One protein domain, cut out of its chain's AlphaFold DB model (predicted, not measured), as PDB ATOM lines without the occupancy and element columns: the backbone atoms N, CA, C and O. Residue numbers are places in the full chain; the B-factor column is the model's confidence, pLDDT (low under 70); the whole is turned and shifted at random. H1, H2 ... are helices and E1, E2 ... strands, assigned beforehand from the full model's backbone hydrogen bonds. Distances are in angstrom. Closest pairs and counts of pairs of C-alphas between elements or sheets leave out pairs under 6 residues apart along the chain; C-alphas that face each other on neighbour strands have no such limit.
ATOM      1  N   GLN A 350     -15.346  47.325  60.020       94.62
ATOM      2  CA  GLN A 350     -15.198  46.501  58.823       94.62
ATOM      3  C   GLN A 350     -15.675  45.074  59.114       94.62
ATOM      4  O   GLN A 350     -15.265  44.469  60.103       94.62
ATOM      5  N   SER A 351     -16.548  44.547  58.258       94.88
ATOM      6  CA  SER A 351     -17.119  43.205  58.372       94.88
ATOM      7  C   SER A 351     -16.835  42.380  57.124       94.88
ATOM      8  O   SER A 351     -16.942  42.879  56.003       94.88
ATOM      9  N   ASN A 352     -16.485  41.107  57.318       94.94
ATOM     10  CA  ASN A 352     -16.135  40.188  56.243       94.94
ATOM     11  C   ASN A 352     -17.156  39.043  56.151       94.94
ATOM     12  O   ASN A 352     -17.310  38.273  57.101       94.94
ATOM     13  N   VAL A 353     -17.821  38.936  54.999       95.62
ATOM     14  CA  VAL A 353     -18.716  37.831  54.620       95.62
ATOM     15  C   VAL A 353     -18.543  37.556  53.132       95.62
ATOM     16  O   VAL A 353     -18.667  38.469  52.321       95.62
ATOM     17  N   MET A 354     -18.311  36.302  52.770       96.62
ATOM     18  CA  MET A 354     -18.302  35.811  51.399       96.62
ATOM     19  C   MET A 354     -19.313  34.675  51.263       96.62
ATOM     20  O   MET A 354     -19.364  33.781  52.108       96.62
ATOM     21  N   PHE A 355     -20.103  34.701  50.196       97.00
ATOM     22  CA  PHE A 355     -20.966  33.588  49.816       97.00
ATOM     23  C   PHE A 355     -20.211  32.702  48.827       97.00
ATOM     24  O   PHE A 355     -19.924  33.133  47.714       97.00
ATOM     25  N   ALA A 356     -19.841  31.490  49.226       97.25
ATOM     26  CA  ALA A 356     -19.122  30.547  48.376       97.25
ATOM     27  C   ALA A 356     -20.064  29.435  47.918       97.25
ATOM     28  O   ALA A 356     -20.621  28.728  48.753       97.25
ATOM     29  N   VAL A 357     -20.226  29.253  46.610       97.31
ATOM     30  CA  VAL A 357     -21.150  28.282  46.012       97.31
ATOM     31  C   VAL A 357     -20.468  27.450  44.936       97.31
ATOM     32  O   VAL A 357     -19.736  27.974  44.099       97.31
ATOM     33  N   SER A 358     -20.701  26.142  44.959       97.38
ATOM     34  CA  SER A 358     -20.271  25.212  43.919       97.38
ATOM     35  C   SER A 358     -21.480  24.765  43.117       97.38
ATOM     36  O   SER A 358     -22.300  24.002  43.625       97.38
ATOM     37  N   ASN A 359     -21.566  25.213  41.863       95.25
ATOM     38  CA  ASN A 359     -22.567  24.720  40.918       95.25
ATOM     39  C   ASN A 359     -22.331  23.237  40.592       95.25
ATOM     40  O   ASN A 359     -23.280  22.497  40.368       95.25
ATOM     41  N   THR A 360     -21.069  22.792  40.608       92.19
ATOM     42  CA  THR A 360     -20.693  21.392  40.358       92.19
ATOM     43  C   THR A 360     -21.207  20.454  41.448       92.19
ATOM     44  O   THR A 360     -21.709  19.373  41.156       92.19
ATOM     45  N   ASP A 361     -21.057  20.859  42.712       93.31
ATOM     46  CA  ASP A 361     -21.321  19.995  43.869       93.31
ATOM     47  C   ASP A 361     -22.695  20.271  44.508       93.31
ATOM     48  O   ASP A 361     -23.068  19.612  45.478       93.31
ATOM     49  N   SER A 362     -23.427  21.275  44.015       95.50
ATOM     50  CA  SER A 362     -24.666  21.801  44.609       95.50
ATOM     51  C   SER A 362     -24.531  22.149  46.098       95.50
ATOM     52  O   SER A 362     -25.419  21.878  46.908       95.50
ATOM     53  N   THR A 363     -23.396  22.750  46.476       96.38
ATOM     54  CA  THR A 363     -23.085  23.145  47.864       96.38
ATOM     55  C   THR A 363     -22.890  24.650  47.986       96.38
ATOM     56  O   THR A 363     -22.420  25.298  47.051       96.38
ATOM     57  N   ALA A 364     -23.231  25.218  49.146       96.56
ATOM     58  CA  ALA A 364     -23.005  26.627  49.444       96.56
ATOM     59  C   ALA A 364     -22.614  26.854  50.910       96.56
ATOM     60  O   ALA A 364     -23.066  26.146  51.812       96.56
ATOM     61  N   TYR A 365     -21.786  27.872  51.136       96.81
ATOM     62  CA  TYR A 365     -21.241  28.236  52.437       96.81
ATOM     63  C   TYR A 365     -21.205  29.751  52.616       96.81
ATOM     64  O   TYR A 365     -20.821  30.493  51.710       96.81
ATOM     65  N   TRP A 366     -21.507  30.200  53.829       96.88
ATOM     66  CA  TRP A 366     -21.068  31.496  54.324       96.88
ATOM     67  C   TRP A 366     -19.642  31.358  54.833       96.88
ATOM     68  O   TRP A 366     -19.331  30.429  55.578       96.88
ATOM     69  N   VAL A 367     -18.767  32.272  54.427       96.94
ATOM     70  CA  VAL A 367     -17.332  32.221  54.713       96.94
ATOM     71  C   VAL A 367     -16.875  33.578  55.236       96.94
ATOM     72  O   VAL A 367     -17.241  34.609  54.682       96.94
ATOM     73  N   SER A 368     -16.067  33.597  56.294       95.50
ATOM     74  CA  SER A 368     -15.387  34.801  56.771       95.50
ATOM     75  C   SER A 368     -13.913  34.538  57.044       95.50
ATOM     76  O   SER A 368     -13.534  33.519  57.625       95.50
ATOM     77  N   LYS A 369     -13.064  35.491  56.664       92.88
ATOM     78  CA  LYS A 369     -11.658  35.556  57.087       92.88
ATOM     79  C   LYS A 369     -11.519  35.813  58.584       92.88
ATOM     80  O   LYS A 369     -10.535  35.391  59.190       92.88
ATOM     81  N   ASN A 370     -12.504  36.480  59.179       91.06
ATOM     82  CA  ASN A 370     -12.517  36.778  60.599       91.06
ATOM     83  C   ASN A 370     -13.065  35.571  61.363       91.06
ATOM     84  O   ASN A 370     -14.128  35.046  61.050       91.06
ATOM     85  N   HIS A 371     -12.340  35.121  62.390       90.88
ATOM     86  CA  HIS A 371     -12.757  33.975  63.219       90.88
ATOM     87  C   HIS A 371     -13.751  34.361  64.322       90.88
ATOM     88  O   HIS A 371     -14.094  33.539  65.167       90.88
ATOM     89  N   ILE A 372     -14.182  35.621  64.335       88.88
ATOM     90  CA  ILE A 372     -15.103  36.201  65.307       88.88
ATOM     91  C   ILE A 372     -16.165  36.964  64.521       88.88
ATOM     92  O   ILE A 372     -15.849  37.636  63.537       88.88
ATOM     93  N   THR A 373     -17.412  36.849  64.964       94.00
ATOM     94  CA  THR A 373     -18.555  37.532  64.362       94.00
ATOM     95  C   THR A 373     -18.778  38.917  64.967       94.00
ATOM     96  O   THR A 373     -18.379  39.201  66.098       94.00
ATOM     97  N   ASP A 374     -19.431  39.781  64.201       93.69
ATOM     98  CA  ASP A 374     -19.921  41.090  64.616       93.69
ATOM     99  C   ASP A 374     -21.458  41.113  64.674       93.69
ATOM    100  O   ASP A 374     -22.136  40.109  64.427       93.69
ATOM    101  N   ASP A 375     -22.021  42.267  65.035       92.06
ATOM    102  CA  ASP A 375     -23.462  42.435  65.220       92.06
ATOM    103  C   ASP A 375     -24.292  42.149  63.963       92.06
ATOM    104  O   ASP A 375     -25.450  41.739  64.087       92.06
ATOM    105  N   TRP A 376     -23.715  42.337  62.774       94.50
ATOM    106  CA  TRP A 376     -24.384  42.079  61.506       94.50
ATOM    107  C   TRP A 376     -24.068  40.690  60.966       94.50
ATOM    108  O   TRP A 376     -24.998  39.957  60.642       94.50
ATOM    109  N   ASN A 377     -22.800  40.284  60.874       95.31
ATOM    110  CA  ASN A 377     -22.461  39.038  60.186       95.31
ATOM    111  C   ASN A 377     -22.813  37.772  60.979       95.31
ATOM    112  O   ASN A 377     -22.942  36.707  60.377       95.31
ATOM    113  N   ARG A 378     -23.048  37.866  62.298       96.06
ATOM    114  CA  ARG A 378     -23.434  36.711  63.131       96.06
ATOM    115  C   ARG A 378     -24.648  35.949  62.599       96.06
ATOM    116  O   ARG A 378     -24.766  34.755  62.850       96.06
ATOM    117  N   GLN A 379     -25.529  36.619  61.854       95.31
ATOM    118  CA  GLN A 379     -26.710  36.003  61.247       95.31
ATOM    119  C   GLN A 379     -26.369  34.927  60.203       95.31
ATOM    120  O   GLN A 379     -27.140  33.991  60.029       95.31
ATOM    121  N   PHE A 380     -25.204  35.020  59.552       95.56
ATOM    122  CA  PHE A 380     -24.734  34.048  58.557       95.56
ATOM    123  C   PHE A 380     -23.988  32.862  59.186       95.56
ATOM    124  O   PHE A 380     -23.758  31.849  58.535       95.56
ATOM    125  N   PHE A 381     -23.596  32.983  60.457       96.25
ATOM    126  CA  PHE A 381     -22.673  32.079  61.146       96.25
ATOM    127  C   PHE A 381     -23.330  31.435  62.379       96.25
ATOM    128  O   PHE A 381     -22.748  31.392  63.460       96.25
ATOM    129  N   THR A 382     -24.565  30.942  62.228       90.81
ATOM    130  CA  THR A 382     -25.355  30.345  63.325       90.81
ATOM    131  C   THR A 382     -24.809  28.993  63.790       90.81
ATOM    132  O   THR A 382     -24.850  28.687  64.980       90.81
ATOM    133  N   GLN A 383     -24.265  28.199  62.864       92.75
ATOM    134  CA  GLN A 383     -23.574  26.932  63.122       92.75
ATOM    135  C   GLN A 383     -22.179  27.009  62.510       92.75
ATOM    136  O   GLN A 383     -21.909  26.418  61.463       92.75
ATOM    137  N   ALA A 384     -21.334  27.853  63.097       94.50
ATOM    138  CA  ALA A 384     -20.041  28.165  62.524       94.50
ATOM    139  C   ALA A 384     -18.933  27.234  63.018       94.50
ATOM    140  O   ALA A 384     -18.832  26.941  64.209       94.50
ATOM    141  N   GLU A 385     -18.052  26.842  62.106       95.75
ATOM    142  CA  GLU A 385     -16.829  26.104  62.397       95.75
ATOM    143  C   GLU A 385     -15.623  26.771  61.736       95.75
ATOM    144  O   GLU A 385     -15.736  27.422  60.698       95.75
ATOM    145  N   VAL A 386     -14.445  26.624  62.345       96.62
ATOM    146  CA  VAL A 386     -13.198  27.094  61.734       96.62
ATOM    147  C   VAL A 386     -12.624  25.966  60.884       96.62
ATOM    148  O   VAL A 386     -12.078  25.002  61.421       96.62
ATOM    149  N   SER A 387     -12.719  26.106  59.564       94.81
ATOM    150  CA  SER A 387     -12.309  25.086  58.593       94.81
ATOM    151  C   SER A 387     -11.551  25.698  57.411       94.81
ATOM    152  O   SER A 387     -11.362  26.911  57.319       94.81
ATOM    153  N   THR A 388     -11.036  24.854  56.522       94.06
ATOM    154  CA  THR A 388     -10.394  25.275  55.270       94.06
ATOM    155  C   THR A 388     -11.404  25.256  54.134       94.06
ATOM    156  O   THR A 388     -12.165  24.297  54.012       94.06
ATOM    157  N   LEU A 389     -11.334  26.226  53.221       92.00
ATOM    158  CA  LEU A 389     -12.162  26.260  52.009       92.00
ATOM    159  C   LEU A 389     -11.618  25.309  50.916       92.00
ATOM    160  O   LEU A 389     -11.494  25.679  49.749       92.00
ATOM    161  N   ALA A 390     -11.246  24.087  51.304       91.06
ATOM    162  CA  ALA A 390     -10.519  23.130  50.469       91.06
ATOM    163  C   ALA A 390     -11.324  22.666  49.243       91.06
ATOM    164  O   ALA A 390     -10.744  22.377  48.203       91.06
ATOM    165  N   SER A 391     -12.660  22.658  49.323       90.56
ATOM    166  CA  SER A 391     -13.530  22.336  48.183       90.56
ATOM    167  C   SER A 391     -13.463  23.368  47.048       90.56
ATOM    168  O   SER A 391     -13.805  23.032  45.912       90.56
ATOM    169  N   PHE A 392     -12.999  24.593  47.330       93.06
ATOM    170  CA  PHE A 392     -12.772  25.652  46.340       93.06
ATOM    171  C   PHE A 392     -11.278  25.845  46.062       93.06
ATOM    172  O   PHE A 392     -10.879  25.936  44.907       93.06
ATOM    173  N   TYR A 393     -10.442  25.867  47.104       90.06
ATOM    174  CA  TYR A 393      -8.990  26.018  47.005       90.06
ATOM    175  C   TYR A 393      -8.266  24.838  47.678       90.06
ATOM    176  O   TYR A 393      -7.821  24.985  48.819       90.06
ATOM    177  N   PRO A 394      -8.109  23.690  46.989       84.44
ATOM    178  CA  PRO A 394      -7.568  22.461  47.583       84.44
ATOM    179  C   PRO A 394      -6.187  22.621  48.224       84.44
ATOM    180  O   PRO A 394      -5.929  22.057  49.283       84.44
ATOM    181  N   ASP A 395      -5.320  23.441  47.623       84.44
ATOM    182  CA  ASP A 395      -3.947  23.629  48.096       84.44
ATOM    183  C   ASP A 395      -3.787  24.791  49.097       84.44
ATOM    184  O   ASP A 395      -2.683  25.067  49.573       84.44
ATOM    185  N   ARG A 396      -4.869  25.512  49.436       82.81
ATOM    186  CA  ARG A 396      -4.803  26.630  50.391       82.81
ATOM    187  C   ARG A 396      -5.157  26.168  51.803       82.81
ATOM    188  O   ARG A 396      -6.314  25.931  52.125       82.81
ATOM    189  N   GLY A 397      -4.162  26.178  52.690       83.69
ATOM    190  CA  GLY A 397      -4.326  25.879  54.122       83.69
ATOM    191  C   GLY A 397      -4.907  27.016  54.978       83.69
ATOM    192  O   GLY A 397      -4.882  26.931  56.206       83.69
ATOM    193  N   SER A 398      -5.383  28.105  54.365       89.50
ATOM    194  CA  SER A 398      -5.991  29.229  55.084       89.50
ATOM    195  C   SER A 398      -7.279  28.790  55.782       89.50
ATOM    196  O   SER A 398      -8.130  28.138  55.178       89.50
ATOM    197  N   LYS A 399      -7.418  29.163  57.057       94.50
ATOM    198  CA  LYS A 399      -8.594  28.852  57.875       94.50
ATOM    199  C   LYS A 399      -9.589  30.004  57.861       94.50
ATOM    200  O   LYS A 399      -9.197  31.149  58.092       94.50
ATOM    201  N   TYR A 400     -10.858  29.669  57.690       95.38
ATOM    202  CA  TYR A 400     -11.989  30.586  57.645       95.38
ATOM    203  C   TYR A 400     -13.030  30.167  58.677       95.38
ATOM    204  O   TYR A 400     -13.142  28.986  59.005       95.38
ATOM    205  N   LEU A 401     -13.805  31.130  59.166       96.56
ATOM    206  CA  LEU A 401     -15.073  30.836  59.817       96.56
ATOM    207  C   LEU A 401     -16.079  30.466  58.727       96.56
ATOM    208  O   LEU A 401     -16.253  31.225  57.776       96.56
ATOM    209  N   MET A 402     -16.705  29.301  58.834       96.94
ATOM    210  CA  MET A 402     -17.602  28.768  57.814       96.94
ATOM    211  C   MET A 402     -18.918  28.317  58.428       96.94
ATOM    212  O   MET A 402     -18.931  27.774  59.527       96.94
ATOM    213  N   SER A 403     -20.019  28.510  57.710       96.62
ATOM    214  CA  SER A 403     -21.313  27.905  58.026       96.62
ATOM    215  C   SER A 403     -22.011  27.493  56.736       96.62
ATOM    216  O   SER A 403     -21.766  28.085  55.683       96.62
ATOM    217  N   ASN A 404     -22.860  26.468  56.790       95.94
ATOM    218  CA  ASN A 404     -23.632  26.050  55.620       95.94
ATOM    219  C   ASN A 404     -24.586  27.171  55.194       95.94
ATOM    220  O   ASN A 404     -25.179  27.845  56.036       95.94
ATOM    221  N   ALA A 405     -24.749  27.346  53.887       94.56
ATOM    222  CA  ALA A 405     -25.688  28.298  53.317       94.56
ATOM    223  C   ALA A 405     -26.681  27.594  52.389       94.56
ATOM    224  O   ALA A 405     -26.406  26.521  51.848       94.56
ATOM    225  N   THR A 406     -27.840  28.215  52.187       93.69
ATOM    226  CA  THR A 406     -28.825  27.749  51.208       93.69
ATOM    227  C   THR A 406     -28.229  27.851  49.806       93.69
ATOM    228  O   THR A 406     -27.782  28.923  49.395       93.69
ATOM    229  N   PHE A 407     -28.216  26.735  49.074       95.00
ATOM    230  CA  PHE A 407     -27.720  26.697  47.703       95.00
ATOM    231  C   PHE A 407     -28.564  27.599  46.795       95.00
ATOM    232  O   PHE A 407     -29.794  27.558  46.820       95.00
ATOM    233  N   VAL A 408     -27.878  28.401  45.984       92.62
ATOM    234  CA  VAL A 408     -28.461  29.242  44.939       92.62
ATOM    235  C   VAL A 408     -27.686  28.943  43.670       92.62
ATOM    236  O   VAL A 408     -26.465  29.069  43.665       92.62
ATOM    237  N   GLU A 409     -28.378  28.546  42.610       93.31
ATOM    238  CA  GLU A 409     -27.740  28.272  41.327       93.31
ATOM    239  C   GLU A 409     -27.338  29.586  40.645       93.31
ATOM    240  O   GLU A 409     -28.148  30.504  40.489       93.31
ATOM    241  N   PHE A 410     -26.071  29.677  40.245       94.81
ATOM    242  CA  PHE A 410     -25.538  30.795  39.471       94.81
ATOM    243  C   PHE A 410     -25.301  30.362  38.029       94.81
ATOM    244  O   PHE A 410     -25.021  29.197  37.763       94.81
ATOM    245  N   GLY A 411     -25.354  31.308  37.088       92.62
ATOM    246  CA  GLY A 411     -24.973  31.022  35.707       92.62
ATOM    247  C   GLY A 411     -23.532  30.510  35.624       92.62
ATOM    248  O   GLY A 411     -22.631  31.080  36.237       92.62
ATOM    249  N   SER A 412     -23.321  29.435  34.867       92.56
ATOM    250  CA  SER A 412     -21.986  28.930  34.544       92.56
ATOM    251  C   SER A 412     -21.390  29.689  33.348       92.56
ATOM    252  O   SER A 412     -22.140  30.195  32.503       92.56
ATOM    253  N   PRO A 413     -20.056  29.786  33.248       94.25
ATOM    254  CA  PRO A 413     -19.379  30.207  32.027       94.25
ATOM    255  C   PRO A 413     -19.696  29.285  30.847       94.25
ATOM    256  O   PRO A 413     -19.741  28.064  31.015       94.25
ATOM    257  N   SER A 414     -19.867  29.852  29.653       94.88
ATOM    258  CA  SER A 414     -19.853  29.076  28.413       94.88
ATOM    259  C   SER A 414     -18.418  28.865  27.932       94.88
ATOM    260  O   SER A 414     -17.554  29.735  28.086       94.88
ATOM    261  N   ILE A 415     -18.181  27.685  27.359       96.06
ATOM    262  CA  ILE A 415     -16.960  27.336  26.635       96.06
ATOM    263  C   ILE A 415     -17.325  27.295  25.155       96.06
ATOM    264  O   ILE A 415     -18.114  26.451  24.729       96.06
ATOM    265  N   GLU A 416     -16.791  28.241  24.396       95.31
ATOM    266  CA  GLU A 416     -17.083  28.447  22.978       95.31
ATOM    267  C   GLU A 416     -15.814  28.217  22.141       95.31
ATOM    268  O   GLU A 416     -14.703  28.256  22.669       95.31
ATOM    269  N   ASP A 417     -15.981  27.949  20.843       94.62
ATOM    270  CA  ASP A 417     -14.891  27.850  19.857       94.62
ATOM    271  C   ASP A 417     -13.700  26.969  20.283       94.62
ATOM    272  O   ASP A 417     -12.537  27.348  20.153       94.62
ATOM    273  N   VAL A 418     -13.997  25.771  20.799       96.19
ATOM    274  CA  VAL A 418     -12.971  24.808  21.225       96.19
ATOM    275  C   VAL A 418     -12.210  24.259  20.020       96.19
ATOM    276  O   VAL A 418     -12.794  23.640  19.128       96.19
ATOM    277  N   VAL A 419     -10.889  24.407  20.040       95.06
ATOM    278  CA  VAL A 419      -9.963  23.868  19.042       95.06
ATOM    279  C   VAL A 419      -8.864  23.079  19.742       95.06
ATOM    280  O   VAL A 419      -8.143  23.611  20.587       95.06
ATOM    281  N   PHE A 420      -8.708  21.814  19.353       94.25
ATOM    282  CA  PHE A 420      -7.573  20.986  19.751       94.25
ATOM    283  C   PHE A 420      -6.501  20.984  18.667       94.25
ATOM    284  O   PHE A 420      -6.791  20.981  17.470       94.25
ATOM    285  N   THR A 421      -5.240  20.985  19.080       92.69
ATOM    286  CA  THR A 421      -4.094  20.859  18.178       92.69
ATOM    287  C   THR A 421      -3.058  19.959  18.833       92.69
ATOM    288  O   THR A 421      -2.627  20.225  19.954       92.69
ATOM    289  N   GLU A 422      -2.664  18.887  18.150       90.19
ATOM    290  CA  GLU A 422      -1.495  18.107  18.554       90.19
ATOM    291  C   GLU A 422      -0.228  18.896  18.228       90.19
ATOM    292  O   GLU A 422      -0.095  19.467  17.143       90.19
ATOM    293  N   LEU A 423       0.685  18.952  19.189       89.00
ATOM    294  CA  LEU A 423       1.996  19.565  19.049       89.00
ATOM    295  C   LEU A 423       3.079  18.478  19.049       89.00
ATOM    296  O   LEU A 423       2.827  17.305  19.333       89.00
ATOM    297  N   ASP A 424       4.308  18.887  18.744       84.12
ATOM    298  CA  ASP A 424       5.465  18.000  18.808       84.12
ATOM    299  C   ASP A 424       5.700  17.471  20.239       84.12
ATOM    300  O   ASP A 424       5.262  18.051  21.236       84.12
ATOM    301  N   GLU A 425       6.409  16.343  20.341       80.44
ATOM    302  CA  GLU A 425       6.800  15.715  21.617       80.44
ATOM    303  C   GLU A 425       5.627  15.247  22.503       80.44
ATOM    304  O   GLU A 425       5.776  15.086  23.714       80.44
ATOM    305  N   GLY A 426       4.459  14.987  21.905       83.00
ATOM    306  CA  GLY A 426       3.282  14.471  22.616       83.00
ATOM    307  C   GLY A 426       2.528  15.531  23.422       83.00
ATOM    308  O   GLY A 426       1.631  15.192  24.190       83.00
ATOM    309  N   GLN A 427       2.873  16.811  23.257       89.62
ATOM    310  CA  GLN A 427       2.105  17.903  23.839       89.62
ATOM    311  C   GLN A 427       0.797  18.101  23.073       89.62
ATOM    312  O   GLN A 427       0.724  17.967  21.853       89.62
ATOM    313  N   LYS A 428      -0.246  18.473  23.801       92.44
ATOM    314  CA  LYS A 428      -1.543  18.848  23.249       92.44
ATOM    315  C   LYS A 428      -1.805  20.307  23.565       92.44
ATOM    316  O   LYS A 428      -1.431  20.811  24.624       92.44
ATOM    317  N   GLN A 429      -2.468  20.982  22.646       93.75
ATOM    318  CA  GLN A 429      -2.962  22.332  22.828       93.75
ATOM    319  C   GLN A 429      -4.482  22.315  22.767       93.75
ATOM    320  O   GLN A 429      -5.065  21.719  21.863       93.75
ATOM    321  N   VAL A 430      -5.108  23.018  23.705       95.94
ATOM    322  CA  VAL A 430      -6.524  23.370  23.639       95.94
ATOM    323  C   VAL A 430      -6.652  24.887  23.648       95.94
ATOM    324  O   VAL A 430      -6.022  25.573  24.456       95.94
ATOM    325  N   GLU A 431      -7.443  25.413  22.725       96.44
ATOM    326  CA  GLU A 431      -7.828  26.818  22.655       96.44
ATOM    327  C   GLU A 431      -9.346  26.915  22.716       96.44
ATOM    328  O   GLU A 431     -10.037  26.136  22.067       96.44
ATOM    329  N   PHE A 432      -9.867  27.816  23.541       96.81
ATOM    330  CA  PHE A 432     -11.302  28.023  23.712       96.81
ATOM    331  C   PHE A 432     -11.589  29.448  24.177       96.81
ATOM    332  O   PHE A 432     -10.740  30.107  24.779       96.81
ATOM    333  N   ILE A 433     -12.808  29.917  23.940       96.88
ATOM    334  CA  ILE A 433     -13.305  31.182  24.472       96.88
ATOM    335  C   ILE A 433     -14.083  30.883  25.752       96.88
ATOM    336  O   ILE A 433     -15.115  30.212  25.722       96.88
ATOM    337  N   LEU A 434     -13.589  31.383  26.886       96.31
ATOM    338  CA  LEU A 434     -14.320  31.359  28.152       96.31
ATOM    339  C   LEU A 434     -15.161  32.626  28.257       96.31
ATOM    340  O   LEU A 434     -14.612  33.727  28.314       96.31
ATOM    341  N   LYS A 435     -16.481  32.482  28.356       96.06
ATOM    342  CA  LYS A 435     -17.387  33.620  28.509       96.06
ATOM    343  C   LYS A 435     -18.222  33.488  29.770       96.06
ATOM    344  O   LYS A 435     -19.091  32.630  29.891       96.06
ATOM    345  N   SER A 436     -17.958  34.372  30.725       94.50
ATOM    346  CA  SER A 436     -18.697  34.406  31.982       94.50
ATOM    347  C   SER A 436     -20.100  34.988  31.807       94.50
ATOM    348  O   SER A 436     -20.272  36.065  31.233       94.50
ATOM    349  N   SER A 437     -21.099  34.335  32.398       92.25
ATOM    350  CA  SER A 437     -22.451  34.886  32.546       92.25
ATOM    351  C   SER A 437     -22.593  35.813  33.765       92.25
ATOM    352  O   SER A 437     -23.544  36.590  33.850       92.25
ATOM    353  N   LEU A 438     -21.635  35.781  34.700       92.00
ATOM    354  CA  LEU A 438     -21.701  36.511  35.968       92.00
ATOM    355  C   LEU A 438     -21.121  37.921  35.906       92.00
ATOM    356  O   LEU A 438     -21.480  38.745  36.757       92.00
ATOM    357  N   LYS A 439     -20.266  38.198  34.913       92.25
ATOM    358  CA  LYS A 439     -19.434  39.411  34.835       92.25
ATOM    359  C   LYS A 439     -18.605  39.617  36.119       92.25
ATOM    360  O   LYS A 439     -18.799  40.610  36.825       92.25
ATOM    361  N   PRO A 440     -17.758  38.644  36.498       94.50
ATOM    362  CA  PRO A 440     -17.003  38.690  37.739       94.50
ATOM    363  C   PRO A 440     -15.883  39.727  37.658       94.50
ATOM    364  O   PRO A 440     -15.375  40.052  36.589       94.50
ATOM    365  N   ASN A 441     -15.445  40.208  38.817       93.31
ATOM    366  CA  ASN A 441     -14.289  41.092  38.928       93.31
ATOM    367  C   ASN A 441     -12.972  40.335  38.695       93.31
ATOM    368  O   ASN A 441     -11.974  40.927  38.285       93.31
ATOM    369  N   MET A 442     -12.958  39.031  38.977       94.25
ATOM    370  CA  MET A 442     -11.816  38.157  38.726       94.25
ATOM    371  C   MET A 442     -12.238  36.695  38.586       94.25
ATOM    372  O   MET A 442     -13.248  36.277  39.156       94.25
ATOM    373  N   ILE A 443     -11.413  35.917  37.888       94.94
ATOM    374  CA  ILE A 443     -11.553  34.465  37.745       94.94
ATOM    375  C   ILE A 443     -10.233  33.824  38.163       94.94
ATOM    376  O   ILE A 443      -9.192  34.107  37.569       94.94
ATOM    377  N   ASP A 444     -10.268  32.972  39.187       93.69
ATOM    378  CA  ASP A 444      -9.155  32.065  39.471       93.69
ATOM    379  C   ASP A 444      -9.376  30.764  38.695       93.69
ATOM    380  O   ASP A 444     -10.431  30.140  38.798       93.69
ATOM    381  N   PHE A 445      -8.372  30.347  37.936       93.12
ATOM    382  CA  PHE A 445      -8.332  29.045  37.290       93.12
ATOM    383  C   PHE A 445      -7.544  28.078  38.161       93.12
ATOM    384  O   PHE A 445      -6.469  28.417  38.658       93.12
ATOM    385  N   VAL A 446      -8.080  26.873  38.319       93.00
ATOM    386  CA  VAL A 446      -7.461  25.773  39.056       93.00
ATOM    387  C   VAL A 446      -7.364  24.585  38.113       93.00
ATOM    388  O   VAL A 446      -8.385  24.012  37.732       93.00
ATOM    389  N   ILE A 447      -6.145  24.240  37.704       92.38
ATOM    390  CA  ILE A 447      -5.881  23.126  36.787       92.38
ATOM    391  C   ILE A 447      -5.079  22.060  37.542       92.38
ATOM    392  O   ILE A 447      -4.030  22.396  38.089       92.38
ATOM    393  N   PRO A 448      -5.504  20.787  37.579       91.94
ATOM    394  CA  PRO A 448      -4.747  19.734  38.252       91.94
ATOM    395  C   PRO A 448      -3.320  19.590  37.704       91.94
ATOM    396  O   PRO A 448      -3.105  19.620  36.491       91.94
ATOM    397  N   VAL A 449      -2.335  19.357  38.578       90.31
ATOM    398  CA  VAL A 449      -0.935  19.131  38.161       90.31
ATOM    399  C   VAL A 449      -0.793  17.886  37.283       90.31
ATOM    400  O   VAL A 449       0.077  17.837  36.416       90.31
ATOM    401  N   SER A 450      -1.706  16.920  37.419       91.00
ATOM    402  CA  SER A 450      -1.800  15.743  36.545       91.00
ATOM    403  C   SER A 450      -2.052  16.073  35.068       91.00
ATOM    404  O   SER A 450      -1.810  15.216  34.220       91.00
ATOM    405  N   MET A 451      -2.498  17.292  34.737       91.81
ATOM    406  CA  MET A 451      -2.617  17.740  33.347       91.81
ATOM    407  C   MET A 451      -1.248  18.001  32.695       91.81
ATOM    408  O   MET A 451      -1.145  17.988  31.471       91.81
ATOM    409  N   GLY A 452      -0.191  18.231  33.486       89.81
ATOM    410  CA  GLY A 452       1.146  18.526  32.965       89.81
ATOM    411  C   GLY A 452       1.178  19.798  32.113       89.81
ATOM    412  O   GLY A 452       1.683  19.771  30.994       89.81
ATOM    413  N   VAL A 453       0.586  20.891  32.612       90.00
ATOM    414  CA  VAL A 453       0.500  22.173  31.895       90.00
ATOM    415  C   VAL A 453       1.898  22.746  31.684       90.00
ATOM    416  O   VAL A 453       2.613  23.032  32.645       90.00
ATOM    417  N   SER A 454       2.267  22.948  30.421       88.31
ATOM    418  CA  SER A 454       3.523  23.583  30.034       88.31
ATOM    419  C   SER A 454       3.356  25.081  29.809       88.31
ATOM    420  O   SER A 454       4.265  25.836  30.130       88.31
ATOM    421  N   SER A 455       2.205  25.534  29.296       89.38
ATOM    422  CA  SER A 455       1.959  26.953  29.032       89.38
ATOM    423  C   SER A 455       0.492  27.347  29.136       89.38
ATOM    424  O   SER A 455      -0.402  26.552  28.847       89.38
ATOM    425  N   VAL A 456       0.257  28.608  29.504       91.75
ATOM    426  CA  VAL A 456      -1.054  29.261  29.432       91.75
ATOM    427  C   VAL A 456      -0.885  30.634  28.789       91.75
ATOM    428  O   VAL A 456       0.036  31.390  29.115       91.75
ATOM    429  N   SER A 457      -1.795  30.971  27.882       92.69
ATOM    430  CA  SER A 457      -1.930  32.316  27.332       92.69
ATOM    431  C   SER A 457      -3.389  32.752  27.319       92.69
ATOM    432  O   SER A 457      -4.295  31.929  27.190       92.69
ATOM    433  N   VAL A 458      -3.592  34.056  27.475       93.56
ATOM    434  CA  VAL A 458      -4.907  34.699  27.485       93.56
ATOM    435  C   VAL A 458      -4.890  35.811  26.447       93.56
ATOM    436  O   VAL A 458      -4.010  36.673  26.478       93.56
ATOM    437  N   ASN A 459      -5.836  35.793  25.507       92.94
ATOM    438  CA  ASN A 459      -5.954  36.776  24.425       92.94
ATOM    439  C   ASN A 459      -4.629  36.975  23.656       92.94
ATOM    440  O   ASN A 459      -4.194  38.098  23.396       92.94
ATOM    441  N   GLY A 460      -3.938  35.867  23.362       90.75
ATOM    442  CA  GLY A 460      -2.646  35.854  22.664       90.75
ATOM    443  C   GLY A 460      -1.453  36.354  23.488       90.75
ATOM    444  O   GLY A 460      -0.327  36.348  22.989       90.75
ATOM    445  N   LYS A 461      -1.658  36.771  24.745       89.38
ATOM    446  CA  LYS A 461      -0.580  37.146  25.662       89.38
ATOM    447  C   LYS A 461      -0.214  35.982  26.565       89.38
ATOM    448  O   LYS A 461      -1.046  35.401  27.255       89.38
ATOM    449  N   MET A 462       1.069  35.669  26.559       87.06
ATOM    450  CA  MET A 462       1.672  34.661  27.411       87.06
ATOM    451  C   MET A 462       1.554  35.060  28.895       87.06
ATOM    452  O   MET A 462       1.848  36.203  29.236       87.06
ATOM    453  N   ALA A 463       1.135  34.133  29.763       77.69
ATOM    454  CA  ALA A 463       0.842  34.413  31.176       77.69
ATOM    455  C   ALA A 463       1.871  33.860  32.205       77.69
ATOM    456  O   ALA A 463       1.664  34.066  33.393       77.69
ATOM    457  N   PHE A 464       2.941  33.160  31.782       67.44
ATOM    458  CA  PHE A 464       3.923  32.379  32.594       67.44
ATOM    459  C   PHE A 464       4.523  33.079  33.845       67.44
ATOM    460  O   PHE A 464       4.508  34.299  33.931       67.44
ATOM    461  N   GLU A 465       5.137  32.419  34.845       47.09
ATOM    462  CA  GLU A 465       5.824  31.114  34.974       47.09
ATOM    463  C   GLU A 465       5.536  30.531  36.377       47.09
ATOM    464  O   GLU A 465       5.603  31.246  37.383       47.09
ATOM    465  N   PHE A 466       5.198  29.240  36.478       56.50
ATOM    466  CA  PHE A 466       4.961  28.600  37.775       56.50
ATOM    467  C   PHE A 466       6.273  28.477  38.549       56.50
ATOM    468  O   PHE A 466       7.157  27.724  38.161       56.50
ATOM    469  N   ASN A 467       6.386  29.185  39.674       43.78
ATOM    470  CA  ASN A 467       7.465  28.981  40.633       43.78
ATOM    471  C   ASN A 467       7.075  27.794  41.531       43.78
ATOM    472  O   ASN A 467       6.178  27.961  42.364       43.78
ATOM    473  N   PRO A 468       7.692  26.602  41.398       45.38
ATOM    474  CA  PRO A 468       7.337  25.426  42.180       45.38
ATOM    475  C   PRO A 468       7.953  25.549  43.576       45.38
ATOM    476  O   PRO A 468       8.756  24.728  44.014       45.38
ATOM    477  N   LYS A 469       7.609  26.608  44.307       41.75
ATOM    478  CA  LYS A 469       7.851  26.643  45.740       41.75
ATOM    479  C   LYS A 469       6.653  25.974  46.405       41.75
ATOM    480  O   LYS A 469       5.613  26.587  46.608       41.75
ATOM    481  N   THR A 470       6.891  24.694  46.718       50.16
ATOM    482  CA  THR A 470       6.134  23.723  47.538       50.16
ATOM    483  C   THR A 470       4.871  23.081  46.949       50.16
ATOM    484  O   THR A 470       3.895  23.767  46.726       50.16
ATOM    485  N   LEU A 471       4.903  21.743  46.798       56.75
ATOM    486  CA  LEU A 471       3.830  20.737  47.003       56.75
ATOM    487  C   LEU A 471       2.379  21.030  46.535       56.75
ATOM    488  O   LEU A 471       1.459  20.404  47.057       56.75
ATOM    489  N   LEU A 472       2.135  21.933  45.585       70.06
ATOM    490  CA  LEU A 472       0.778  22.172  45.072       70.06
ATOM    491  C   LEU A 472       0.303  20.983  44.223       70.06
ATOM    492  O   LEU A 472       1.059  20.473  43.396       70.06
ATOM    493  N   GLN A 473      -0.948  20.558  44.409       82.88
ATOM    494  CA  GLN A 473      -1.612  19.581  43.543       82.88
ATOM    495  C   GLN A 473      -2.264  20.239  42.321       82.88
ATOM    496  O   GLN A 473      -2.663  19.534  41.393       82.88
ATOM    497  N   ASN A 474      -2.354  21.574  42.292       87.44
ATOM    498  CA  ASN A 474      -2.958  22.337  41.209       87.44
ATOM    499  C   ASN A 474      -2.092  23.528  40.769       87.44
ATOM    500  O   ASN A 474      -1.449  24.215  41.564       87.44
ATOM    501  N   TYR A 475      -2.146  23.804  39.473       87.12
ATOM    502  CA  TYR A 475      -1.749  25.057  38.855       87.12
ATOM    503  C   TYR A 475      -2.835  26.115  39.090       87.12
ATOM    504  O   TYR A 475      -4.016  25.869  38.839       87.12
ATOM    505  N   TYR A 476      -2.425  27.304  39.530       87.38
ATOM    506  CA  TYR A 476      -3.294  28.464  39.724       87.38
ATOM    507  C   TYR A 476      -2.865  29.633  38.845       87.38
ATOM    508  O   TYR A 476      -1.708  30.047  38.889       87.38
ATOM    509  N   PHE A 477      -3.809  30.237  38.131       88.38
ATOM    510  CA  PHE A 477      -3.612  31.565  37.554       88.38
ATOM    511  C   PHE A 477      -4.875  32.405  37.705       88.38
ATOM    512  O   PHE A 477      -5.981  31.878  37.814       88.38
ATOM    513  N   ARG A 478      -4.701  33.726  37.758       90.38
ATOM    514  CA  ARG A 478      -5.779  34.681  38.009       90.38
ATOM    515  C   ARG A 478      -5.951  35.599  36.816       90.38
ATOM    516  O   ARG A 478      -5.006  36.274  36.420       90.38
ATOM    517  N   LEU A 479      -7.176  35.676  36.317       91.31
ATOM    518  CA  LEU A 479      -7.603  36.686  35.363       91.31
ATOM    519  C   LEU A 479      -8.298  37.820  36.121       91.31
ATOM    520  O   LEU A 479      -9.294  37.598  36.811       91.31
ATOM    521  N   LEU A 480      -7.751  39.030  36.024       90.62
ATOM    522  CA  LEU A 480      -8.345  40.239  36.594       90.62
ATOM    523  C   LEU A 480      -9.173  40.949  35.526       90.62
ATOM    524  O   LEU A 480      -8.679  41.146  34.419       90.62
ATOM    525  N   ASN A 481     -10.392  41.364  35.882       89.81
ATOM    526  CA  ASN A 481     -11.321  42.073  34.999       89.81
ATOM    527  C   ASN A 481     -11.524  41.369  33.634       89.81
ATOM    528  O   ASN A 481     -11.156  41.935  32.601       89.81
ATOM    529  N   PRO A 482     -12.056  40.129  33.632       93.00
ATOM    530  CA  PRO A 482     -12.314  39.370  32.407       93.00
ATOM    531  C   PRO A 482     -13.223  40.128  31.431       93.00
ATOM    532  O   PRO A 482     -14.066  40.938  31.824       93.00
ATOM    533  N   SER A 483     -13.053  39.840  30.145       91.88
ATOM    534  CA  SER A 483     -13.800  40.445  29.046       91.88
ATOM    535  C   SER A 483     -15.276  40.035  29.071       91.88
ATOM    536  O   SER A 483     -15.615  38.857  29.172       91.88
ATOM    537  N   GLU A 484     -16.184  40.997  28.870       87.44
ATOM    538  CA  GLU A 484     -17.617  40.697  28.703       87.44
ATOM    539  C   GLU A 484     -17.921  39.914  27.412       87.44
ATOM    540  O   GLU A 484     -18.964  39.267  27.297       87.44
ATOM    541  N   PHE A 485     -17.020  39.974  26.429       89.31
ATOM    542  CA  PHE A 485     -17.163  39.288  25.144       89.31
ATOM    543  C   PHE A 485     -16.554  37.882  25.150       89.31
ATOM    544  O   PHE A 485     -16.677  37.173  24.156       89.31
ATOM    545  N   GLY A 486     -15.952  37.478  26.270       93.88
ATOM    546  CA  GLY A 486     -15.174  36.256  26.402       93.88
ATOM    547  C   GLY A 486     -13.675  36.510  26.261       93.88
ATOM    548  O   GLY A 486     -13.245  37.483  25.635       93.88
ATOM    549  N   ASP A 487     -12.897  35.632  26.886       95.94
ATOM    550  CA  ASP A 487     -11.439  35.629  26.859       95.94
ATOM    551  C   ASP A 487     -10.949  34.353  26.172       95.94
ATOM    552  O   ASP A 487     -11.345  33.246  26.543       95.94
ATOM    553  N   ALA A 488     -10.086  34.506  25.166       96.38
ATOM    554  CA  ALA A 488      -9.475  33.382  24.469       96.38
ATOM    555  C   ALA A 488      -8.375  32.782  25.349       96.38
ATOM    556  O   ALA A 488      -7.332  33.405  25.571       96.38
ATOM    557  N   ILE A 489      -8.618  31.582  25.866       95.69
ATOM    558  CA  ILE A 489      -7.691  30.828  26.699       95.69
ATOM    559  C   ILE A 489      -7.044  29.756  25.836       95.69
ATOM    560  O   ILE A 489      -7.726  28.934  25.230       95.69
ATOM    561  N   ARG A 490      -5.713  29.740  25.818       95.44
ATOM    562  CA  ARG A 490      -4.935  28.678  25.185       95.44
ATOM    563  C   ARG A 490      -4.026  28.034  26.214       95.44
ATOM    564  O   ARG A 490      -3.239  28.729  26.861       95.44
ATOM    565  N   VAL A 491      -4.123  26.714  26.329       94.31
ATOM    566  CA  VAL A 491      -3.345  25.898  27.261       94.31
ATOM    567  C   VAL A 491      -2.599  24.822  26.489       94.31
ATOM    568  O   VAL A 491      -3.191  24.129  25.664       94.31
ATOM    569  N   VAL A 492      -1.309  24.672  26.781       92.94
ATOM    570  CA  VAL A 492      -0.501  23.544  26.306       92.94
ATOM    571  C   VAL A 492      -0.221  22.615  27.477       92.94
ATOM    572  O   VAL A 492       0.149  23.077  28.560       92.94
ATOM    573  N   TYR A 493      -0.438  21.318  27.282       92.19
ATOM    574  CA  TYR A 493      -0.419  20.308  28.337       92.19
ATOM    575  C   TYR A 493       0.019  18.930  27.803       92.19
ATOM    576  O   TYR A 493       0.060  18.723  26.593       92.19
ATOM    577  N   LEU A 494       0.390  17.999  28.691       91.38
ATOM    578  CA  LEU A 494       1.012  16.704  28.334       91.38
ATOM    579  C   LEU A 494       0.143  15.480  28.695       91.38
ATOM    580  O   LEU A 494       0.595  14.343  28.633       91.38
ATOM    581  N   SER A 495      -1.097  15.685  29.133       87.69
ATOM    582  CA  SER A 495      -1.969  14.586  29.566       87.69
ATOM    583  C   SER A 495      -2.731  13.940  28.409       87.69
ATOM    584  O   SER A 495      -3.231  14.619  27.510       87.69
ATOM    585  N   ASP A 496      -2.895  12.619  28.484       86.31
ATOM    586  CA  ASP A 496      -3.753  11.860  27.570       86.31
ATOM    587  C   ASP A 496      -5.244  11.953  27.915       86.31
ATOM    588  O   ASP A 496      -6.078  11.574  27.097       86.31
ATOM    589  N   ALA A 497      -5.584  12.466  29.099       88.81
ATOM    590  CA  ALA A 497      -6.964  12.672  29.516       88.81
ATOM    591  C   ALA A 497      -7.609  13.896  28.839       88.81
ATOM    592  O   ALA A 497      -6.924  14.787  28.319       88.81
ATOM    593  N   ASP A 498      -8.940  13.955  28.912       91.88
ATOM    594  CA  ASP A 498      -9.706  15.158  28.596       91.88
ATOM    595  C   ASP A 498      -9.210  16.341  29.442       91.88
ATOM    596  O   ASP A 498      -8.808  16.189  30.604       91.88
ATOM    597  N   PHE A 499      -9.200  17.539  28.851       94.50
ATOM    598  CA  PHE A 499      -8.657  18.707  29.535       94.50
ATOM    599  C   PHE A 499      -9.627  19.167  30.624       94.50
ATOM    600  O   PHE A 499     -10.740  19.609  30.332       94.50
ATOM    601  N   THR A 500      -9.196  19.087  31.884       95.00
ATOM    602  CA  THR A 500     -10.022  19.441  33.044       95.00
ATOM    603  C   THR A 500      -9.496  20.673  33.759       95.00
ATOM    604  O   THR A 500      -8.294  20.840  33.973       95.00
ATOM    605  N   PHE A 501     -10.413  21.544  34.162       95.06
ATOM    606  CA  PHE A 501     -10.095  22.725  34.954       95.06
ATOM    607  C   PHE A 501     -11.307  23.178  35.762       95.06
ATOM    608  O   PHE A 501     -12.448  22.806  35.499       95.06
ATOM    609  N   THR A 502     -11.060  23.994  36.777       96.25
ATOM    610  CA  THR A 502     -12.099  24.649  37.570       96.25
ATOM    611  C   THR A 502     -11.928  26.156  37.472       96.25
ATOM    612  O   THR A 502     -10.810  26.663  37.549       96.25
ATOM    613  N   THR A 503     -13.039  26.873  37.330       96.25
ATOM    614  CA  THR A 503     -13.082  28.330  37.457       96.25
ATOM    615  C   THR A 503     -13.708  28.704  38.785       96.25
ATOM    616  O   THR A 503     -14.741  28.155  39.174       96.25
ATOM    617  N   LEU A 504     -13.116  29.684  39.447       96.38
ATOM    618  CA  LEU A 504     -13.623  30.298  40.660       96.38
ATOM    619  C   LEU A 504     -13.863  31.777  40.363       96.38
ATOM    620  O   LEU A 504     -12.946  32.602  40.403       96.38
ATOM    621  N   GLU A 505     -15.097  32.097  40.007       96.31
ATOM    622  CA  GLU A 505     -15.510  33.437  39.616       96.31
ATOM    623  C   GLU A 505     -15.895  34.240  40.856       96.31
ATOM    624  O   GLU A 505     -16.757  33.820  41.627       96.31
ATOM    625  N   ARG A 506     -15.266  35.400  41.064       95.50
ATOM    626  CA  ARG A 506     -15.628  36.309  42.160       95.50
ATOM    627  C   ARG A 506     -16.372  37.524  41.645       95.50
ATOM    628  O   ARG A 506     -15.841  38.284  40.835       95.50
ATOM    629  N   LYS A 507     -17.559  37.753  42.191       93.06
ATOM    630  CA  LYS A 507     -18.391  38.925  41.927       93.06
ATOM    631  C   LYS A 507     -18.659  39.670  43.227       93.06
ATOM    632  O   LYS A 507     -18.992  39.045  44.229       93.06
ATOM    633  N   LEU A 508     -18.533  40.993  43.219       91.50
ATOM    634  CA  LEU A 508     -18.921  41.807  44.372       91.50
ATOM    635  C   LEU A 508     -20.434  41.738  44.625       91.50
ATOM    636  O   LEU A 508     -21.240  41.721  43.693       91.50
ATOM    637  N   GLY A 509     -20.804  41.739  45.901       90.75
ATOM    638  CA  GLY A 509     -22.159  41.511  46.385       90.75
ATOM    639  C   GLY A 509     -22.376  40.077  46.862       90.75
ATOM    640  O   GLY A 509     -21.719  39.139  46.413       90.75
ATOM    641  N   ILE A 510     -23.325  39.916  47.779       92.38
ATOM    642  CA  ILE A 510     -23.824  38.619  48.253       92.38
ATOM    643  C   ILE A 510     -25.317  38.495  47.914       92.38
ATOM    644  O   ILE A 510     -26.017  39.512  47.921       92.38
ATOM    645  N   PRO A 511     -25.831  37.286  47.625       89.06
ATOM    646  CA  PRO A 511     -27.257  37.065  47.419       89.06
ATOM    647  C   PRO A 511     -27.989  37.131  48.768       89.06
ATOM    648  O   PRO A 511     -28.175  36.120  49.443       89.06
ATOM    649  N   LEU A 512     -28.369  38.339  49.193       79.50
ATOM    650  CA  LEU A 512     -29.177  38.533  50.398       79.50
ATOM    651  C   LEU A 512     -30.595  38.012  50.151       79.50
ATOM    652  O   LEU A 512     -31.325  38.549  49.321       79.50
ATOM    653  N   GLN A 513     -30.954  36.958  50.876       78.75
ATOM    654  CA  GLN A 513     -32.321  36.451  50.963       78.75
ATOM    655  C   GLN A 513     -33.135  37.301  51.949       78.75
ATOM    656  O   GLN A 513     -32.558  37.929  52.838       78.75
ATOM    657  N   ASP A 514     -34.466  37.288  51.826       80.56
ATOM    658  CA  ASP A 514     -35.383  38.111  52.639       80.56
ATOM    659  C   ASP A 514     -35.272  37.860  54.156       80.56
ATOM    660  O   ASP A 514     -35.660  38.698  54.968       80.56
ATOM    661  N   GLU A 515     -34.731  36.707  54.551       85.00
ATOM    662  CA  GLU A 515     -34.486  36.326  55.945       85.00
ATOM    663  C   GLU A 515     -33.297  37.050  56.600       85.00
ATOM    664  O   GLU A 515     -33.194  37.064  57.830       85.00
ATOM    665  N   PHE A 516     -32.412  37.675  55.814       90.69
ATOM    666  CA  PHE A 516     -31.233  38.368  56.325       90.69
ATOM    667  C   PHE A 516     -31.449  39.877  56.436       90.69
ATOM    668  O   PHE A 516     -31.931  40.552  55.528       90.69
ATOM    669  N   ASN A 517     -30.998  40.437  57.553       93.00
ATOM    670  CA  ASN A 517     -31.007  41.872  57.779       93.00
ATOM    671  C   ASN A 517     -29.927  42.564  56.941       93.00
ATOM    672  O   ASN A 517     -28.771  42.121  56.877       93.00
ATOM    673  N   ALA A 518     -30.287  43.716  56.376       91.38
ATOM    674  CA  ALA A 518     -29.350  44.595  55.690       91.38
ATOM    675  C   ALA A 518     -28.206  45.053  56.614       91.38
ATOM    676  O   ALA A 518     -28.346  45.117  57.840       91.38
ATOM    677  N   MET A 519     -27.065  45.387  56.008       92.62
ATOM    678  CA  MET A 519     -25.900  45.897  56.733       92.62
ATOM    679  C   MET A 519     -26.232  47.246  57.395       92.62
ATOM    680  O   MET A 519     -26.696  48.156  56.703       92.62
ATOM    681  N   PRO A 520     -26.036  47.397  58.720       94.00
ATOM    682  CA  PRO A 520     -26.329  48.645  59.412       94.00
ATOM    683  C   PRO A 520     -25.300  49.726  59.059       94.00
ATOM    684  O   PRO A 520     -24.160  49.428  58.722       94.00
ATOM    685  N   SER A 521     -25.662  51.000  59.218       92.25
ATOM    686  CA  SER A 521     -24.836  52.148  58.794       92.25
ATOM    687  C   SER A 521     -23.476  52.295  59.491       92.25
ATOM    688  O   SER A 521     -22.625  53.031  59.003       92.25
ATOM    689  N   HIS A 522     -23.269  51.636  60.635       93.56
ATOM    690  CA  HIS A 522     -22.001  51.637  61.378       93.56
ATOM    691  C   HIS A 522     -21.104  50.439  61.027       93.56
ATOM    692  O   HIS A 522     -20.066  50.249  61.662       93.56
ATOM    693  N   ILE A 523     -21.502  49.618  60.052       95.38
ATOM    694  CA  ILE A 523     -20.726  48.497  59.525       95.38
ATOM    695  C   ILE A 523     -20.545  48.712  58.023       95.38
ATOM    696  O   ILE A 523     -21.463  49.134  57.325       95.38
ATOM    697  N   ILE A 524     -19.344  48.438  57.535       94.62
ATOM    698  CA  ILE A 524     -18.987  48.479  56.118       94.62
ATOM    699  C   ILE A 524     -18.331  47.157  55.712       94.62
ATOM    700  O   ILE A 524     -17.778  46.464  56.572       94.62
ATOM    701  N   PRO A 525     -18.329  46.805  54.416       93.50
ATOM    702  CA  PRO A 525     -17.489  45.724  53.925       93.50
ATOM    703  C   PRO A 525     -16.016  45.957  54.282       93.50
ATOM    704  O   PRO A 525     -15.504  47.074  54.181       93.50
ATOM    705  N   ASP A 526     -15.342  44.889  54.698       92.12
ATOM    706  CA  ASP A 526     -13.886  44.843  54.849       92.12
ATOM    707  C   ASP A 526     -13.159  45.045  53.500       92.12
ATOM    708  O   ASP A 526     -13.745  44.903  52.430       92.12
ATOM    709  N   THR A 527     -11.876  45.374  53.575       84.81
ATOM    710  CA  THR A 527     -10.975  45.867  52.520       84.81
ATOM    711  C   THR A 527     -10.547  44.847  51.459       84.81
ATOM    712  O   THR A 527      -9.836  45.183  50.509       84.81
ATOM    713  N   ASP A 528     -10.932  43.584  51.619       78.56
ATOM    714  CA  ASP A 528     -10.441  42.462  50.819       78.56
ATOM    715  C   ASP A 528     -11.441  42.043  49.724       78.56
ATOM    716  O   ASP A 528     -12.652  42.165  49.887       78.56
ATOM    717  N   TYR A 529     -10.952  41.458  48.625       84.12
ATOM    718  CA  TYR A 529     -11.777  40.910  47.536       84.12
ATOM    719  C   TYR A 529     -12.602  39.676  47.951       84.12
ATOM    720  O   TYR A 529     -13.409  39.170  47.172       84.12
ATOM    721  N   GLU A 530     -12.376  39.168  49.162       88.69
ATOM    722  CA  GLU A 530     -13.175  38.121  49.811       88.69
ATOM    723  C   GLU A 530     -14.164  38.707  50.832       88.69
ATOM    724  O   GLU A 530     -14.630  38.005  51.724       88.69
ATOM    725  N   SER A 531     -14.449  40.006  50.755       91.50
ATOM    726  CA  SER A 531     -15.417  40.692  51.603       91.50
ATOM    727  C   SER A 531     -16.609  41.163  50.789       91.50
ATOM    728  O   SER A 531     -16.448  41.775  49.735       91.50
ATOM    729  N   TYR A 532     -17.809  40.884  51.294       93.38
ATOM    730  CA  TYR A 532     -19.078  41.200  50.648       93.38
ATOM    731  C   TYR A 532     -19.085  40.761  49.177       93.38
ATOM    732  O   TYR A 532     -19.384  41.536  48.270       93.38
ATOM    733  N   ALA A 533     -18.692  39.507  48.950       94.94
ATOM    734  CA  ALA A 533     -18.471  38.941  47.626       94.94
ATOM    735  C   ALA A 533     -19.104  37.553  47.490       94.94
ATOM    736  O   ALA A 533     -19.264  36.819  48.464       94.94
ATOM    737  N   THR A 534     -19.412  37.182  46.255       96.25
ATOM    738  CA  THR A 534     -19.888  35.862  45.856       96.25
ATOM    739  C   THR A 534     -18.790  35.149  45.077       96.25
ATOM    740  O   THR A 534     -18.286  35.685  44.090       96.25
ATOM    741  N   LEU A 535     -18.421  33.951  45.522       97.06
ATOM    742  CA  LEU A 535     -17.454  33.060  44.895       97.06
ATOM    743  C   LEU A 535     -18.202  31.877  44.277       97.06
ATOM    744  O   LEU A 535     -18.754  31.062  45.010       97.06
ATOM    745  N   VAL A 536     -18.188  31.763  42.952       97.38
ATOM    746  CA  VAL A 536     -18.877  30.694  42.218       97.38
ATOM    747  C   VAL A 536     -17.857  29.733  41.626       97.38
ATOM    748  O   VAL A 536     -16.996  30.129  40.842       97.38
ATOM    749  N   LYS A 537     -17.952  28.460  42.008       97.50
ATOM    750  CA  LYS A 537     -17.142  27.366  41.478       97.50
ATOM    751  C   LYS A 537     -17.903  26.636  40.373       97.50
ATOM    752  O   LYS A 537     -19.019  26.168  40.594       97.50
ATOM    753  N   ASN A 538     -17.244  26.485  39.228       96.94
ATOM    754  CA  ASN A 538     -17.673  25.637  38.116       96.94
ATOM    755  C   ASN A 538     -16.499  24.756  37.674       96.94
ATOM    756  O   ASN A 538     -15.373  25.242  37.551       96.94
ATOM    757  N   SER A 539     -16.756  23.473  37.442       96.00
ATOM    758  CA  SER A 539     -15.758  22.512  36.960       96.00
ATOM    759  C   SER A 539     -16.082  22.096  35.532       96.00
ATOM    760  O   SER A 539     -17.241  21.849  35.206       96.00
ATOM    761  N   PHE A 540     -15.053  22.019  34.696       95.94
ATOM    762  CA  PHE A 540     -15.167  21.770  33.266       95.94
ATOM    763  C   PHE A 540     -14.284  20.602  32.845       95.94
ATOM    764  O   PHE A 540     -13.176  20.423  33.356       95.94
ATOM    765  N   GLU A 541     -14.780  19.856  31.865       95.38
ATOM    766  CA  GLU A 541     -14.074  18.806  31.143       95.38
ATOM    767  C   GLU A 541     -14.289  19.066  29.648       95.38
ATOM    768  O   GLU A 541     -15.418  19.008  29.154       95.38
ATOM    769  N   ILE A 542     -13.218  19.422  28.938       93.12
ATOM    770  CA  ILE A 542     -13.244  19.623  27.491       93.12
ATOM    771  C   ILE A 542     -12.780  18.327  26.836       93.12
ATOM    772  O   ILE A 542     -11.608  17.953  26.937       93.12
ATOM    773  N   LYS A 543     -13.717  17.661  26.163       89.19
ATOM    774  CA  LYS A 543     -13.487  16.360  25.538       89.19
ATOM    775  C   LYS A 543     -12.703  16.476  24.243       89.19
ATOM    776  O   LYS A 543     -13.027  17.323  23.409       89.19
ATOM    777  N   GLN A 544     -11.719  15.600  24.063       77.75
ATOM    778  CA  GLN A 544     -11.092  15.389  22.759       77.75
ATOM    779  C   GLN A 544     -12.094  14.653  21.861       77.75
ATOM    780  O   GLN A 544     -12.505  13.537  22.176       77.75
ATOM    781  N   ASN A 545     -12.544  15.311  20.789       61.56
ATOM    782  CA  ASN A 545     -13.433  14.707  19.789       61.56
ATOM    783  C   ASN A 545     -12.677  13.799  18.822       61.56
ATOM    784  O   ASN A 545     -11.567  14.200  18.402       61.56
TER     785      ASN A 545
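This is residues 350 to 545 of the 545 residues of the protein "M28 family peptidase" of Bacteroidetes bacterium (UniProt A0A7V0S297). A long sheet of eight strands, strongly twisted and curled like part of a barrel, is covered over part of its length by a smaller sheet of four strands, the two only partly face to face: E5, E6, E10 and E8 lie over the E13, E11, E7 and E9 part. The other part, E1, E2, E4 and E3, makes a second lobe with short H1, while E12 lies at the far end. The printed part has 196 residues with one named helix and thirteen named strands, in the order E1 E2 H1 E3 to E13; under half of the residues are in named elements, and the class is mostly strand. The larger sheet, E3 E4 E2 E1 E13 E11 E7 E9, is mixed; the smaller, E5 E6 E10 E8, is antiparallel. The whole is compact, with a radius of gyration of the C-alphas of 18.3 A, yet elongated, spanning 60 by 36 by 27 A.

E1, residues 354 to 358, begins at C-alpha 354 (-18.302, 35.811, 51.399). E2 is 363 to 368, H1 377 to 380, E3 385 to 388 and E4 399 to 404. E5, 414 to 422, measures 23.5 A and bends by 58 degrees at residue 417; E6, 428 to 435, measures 22.3 A. E7 is 442 to 448, E8 455 to 458, E9 474 to 480 and E10 487 to 493. E11, 499 to 508, measures 29.3 A. E12 is 523 to 525. E13, 533 to 542, measures 28.4 A and ends at C-alpha 542 (-13.244, 19.623, 27.491).

The larger sheet is strongly twisted, with edge strands E3 and E9. E1 and E2 form a hairpin, N 356 to O 365 being 2.9 A. E1 is parallel to E13 at 21 degrees, N 357 to O 535 being 2.8 A. E13 and E11 are antiparallel, N 505 to O 536 being 2.9 A. E2, H1 and E3 form a split strand-helix-strand unit, two strands of one sheet with a helix between them along the chain and another strand, E4, between them in the sheet; its crossover is right-handed. H1 only grazes this sheet and is too short for an O i to N i+4 pair. E5 and E6 form a hairpin, N 419 to O 431 being 2.8 A. E5 and E13 are near each other. The closest C-alphas of E6 and E11, Val 430 and Phe 499, are 7.8 A apart. E12 pairs with no named strand; its residues 524 to 525 pair with 350 to 351, parallel.

The C-alphas of Glu 425 and Ser 521, the two farthest apart, are 60.9 A apart. The printed part has no cut. The links E8 to E9 and E11 to E12 are long. Mean pLDDT of the printed part is 90.4; residues 464 to 471 and 545 are under 70.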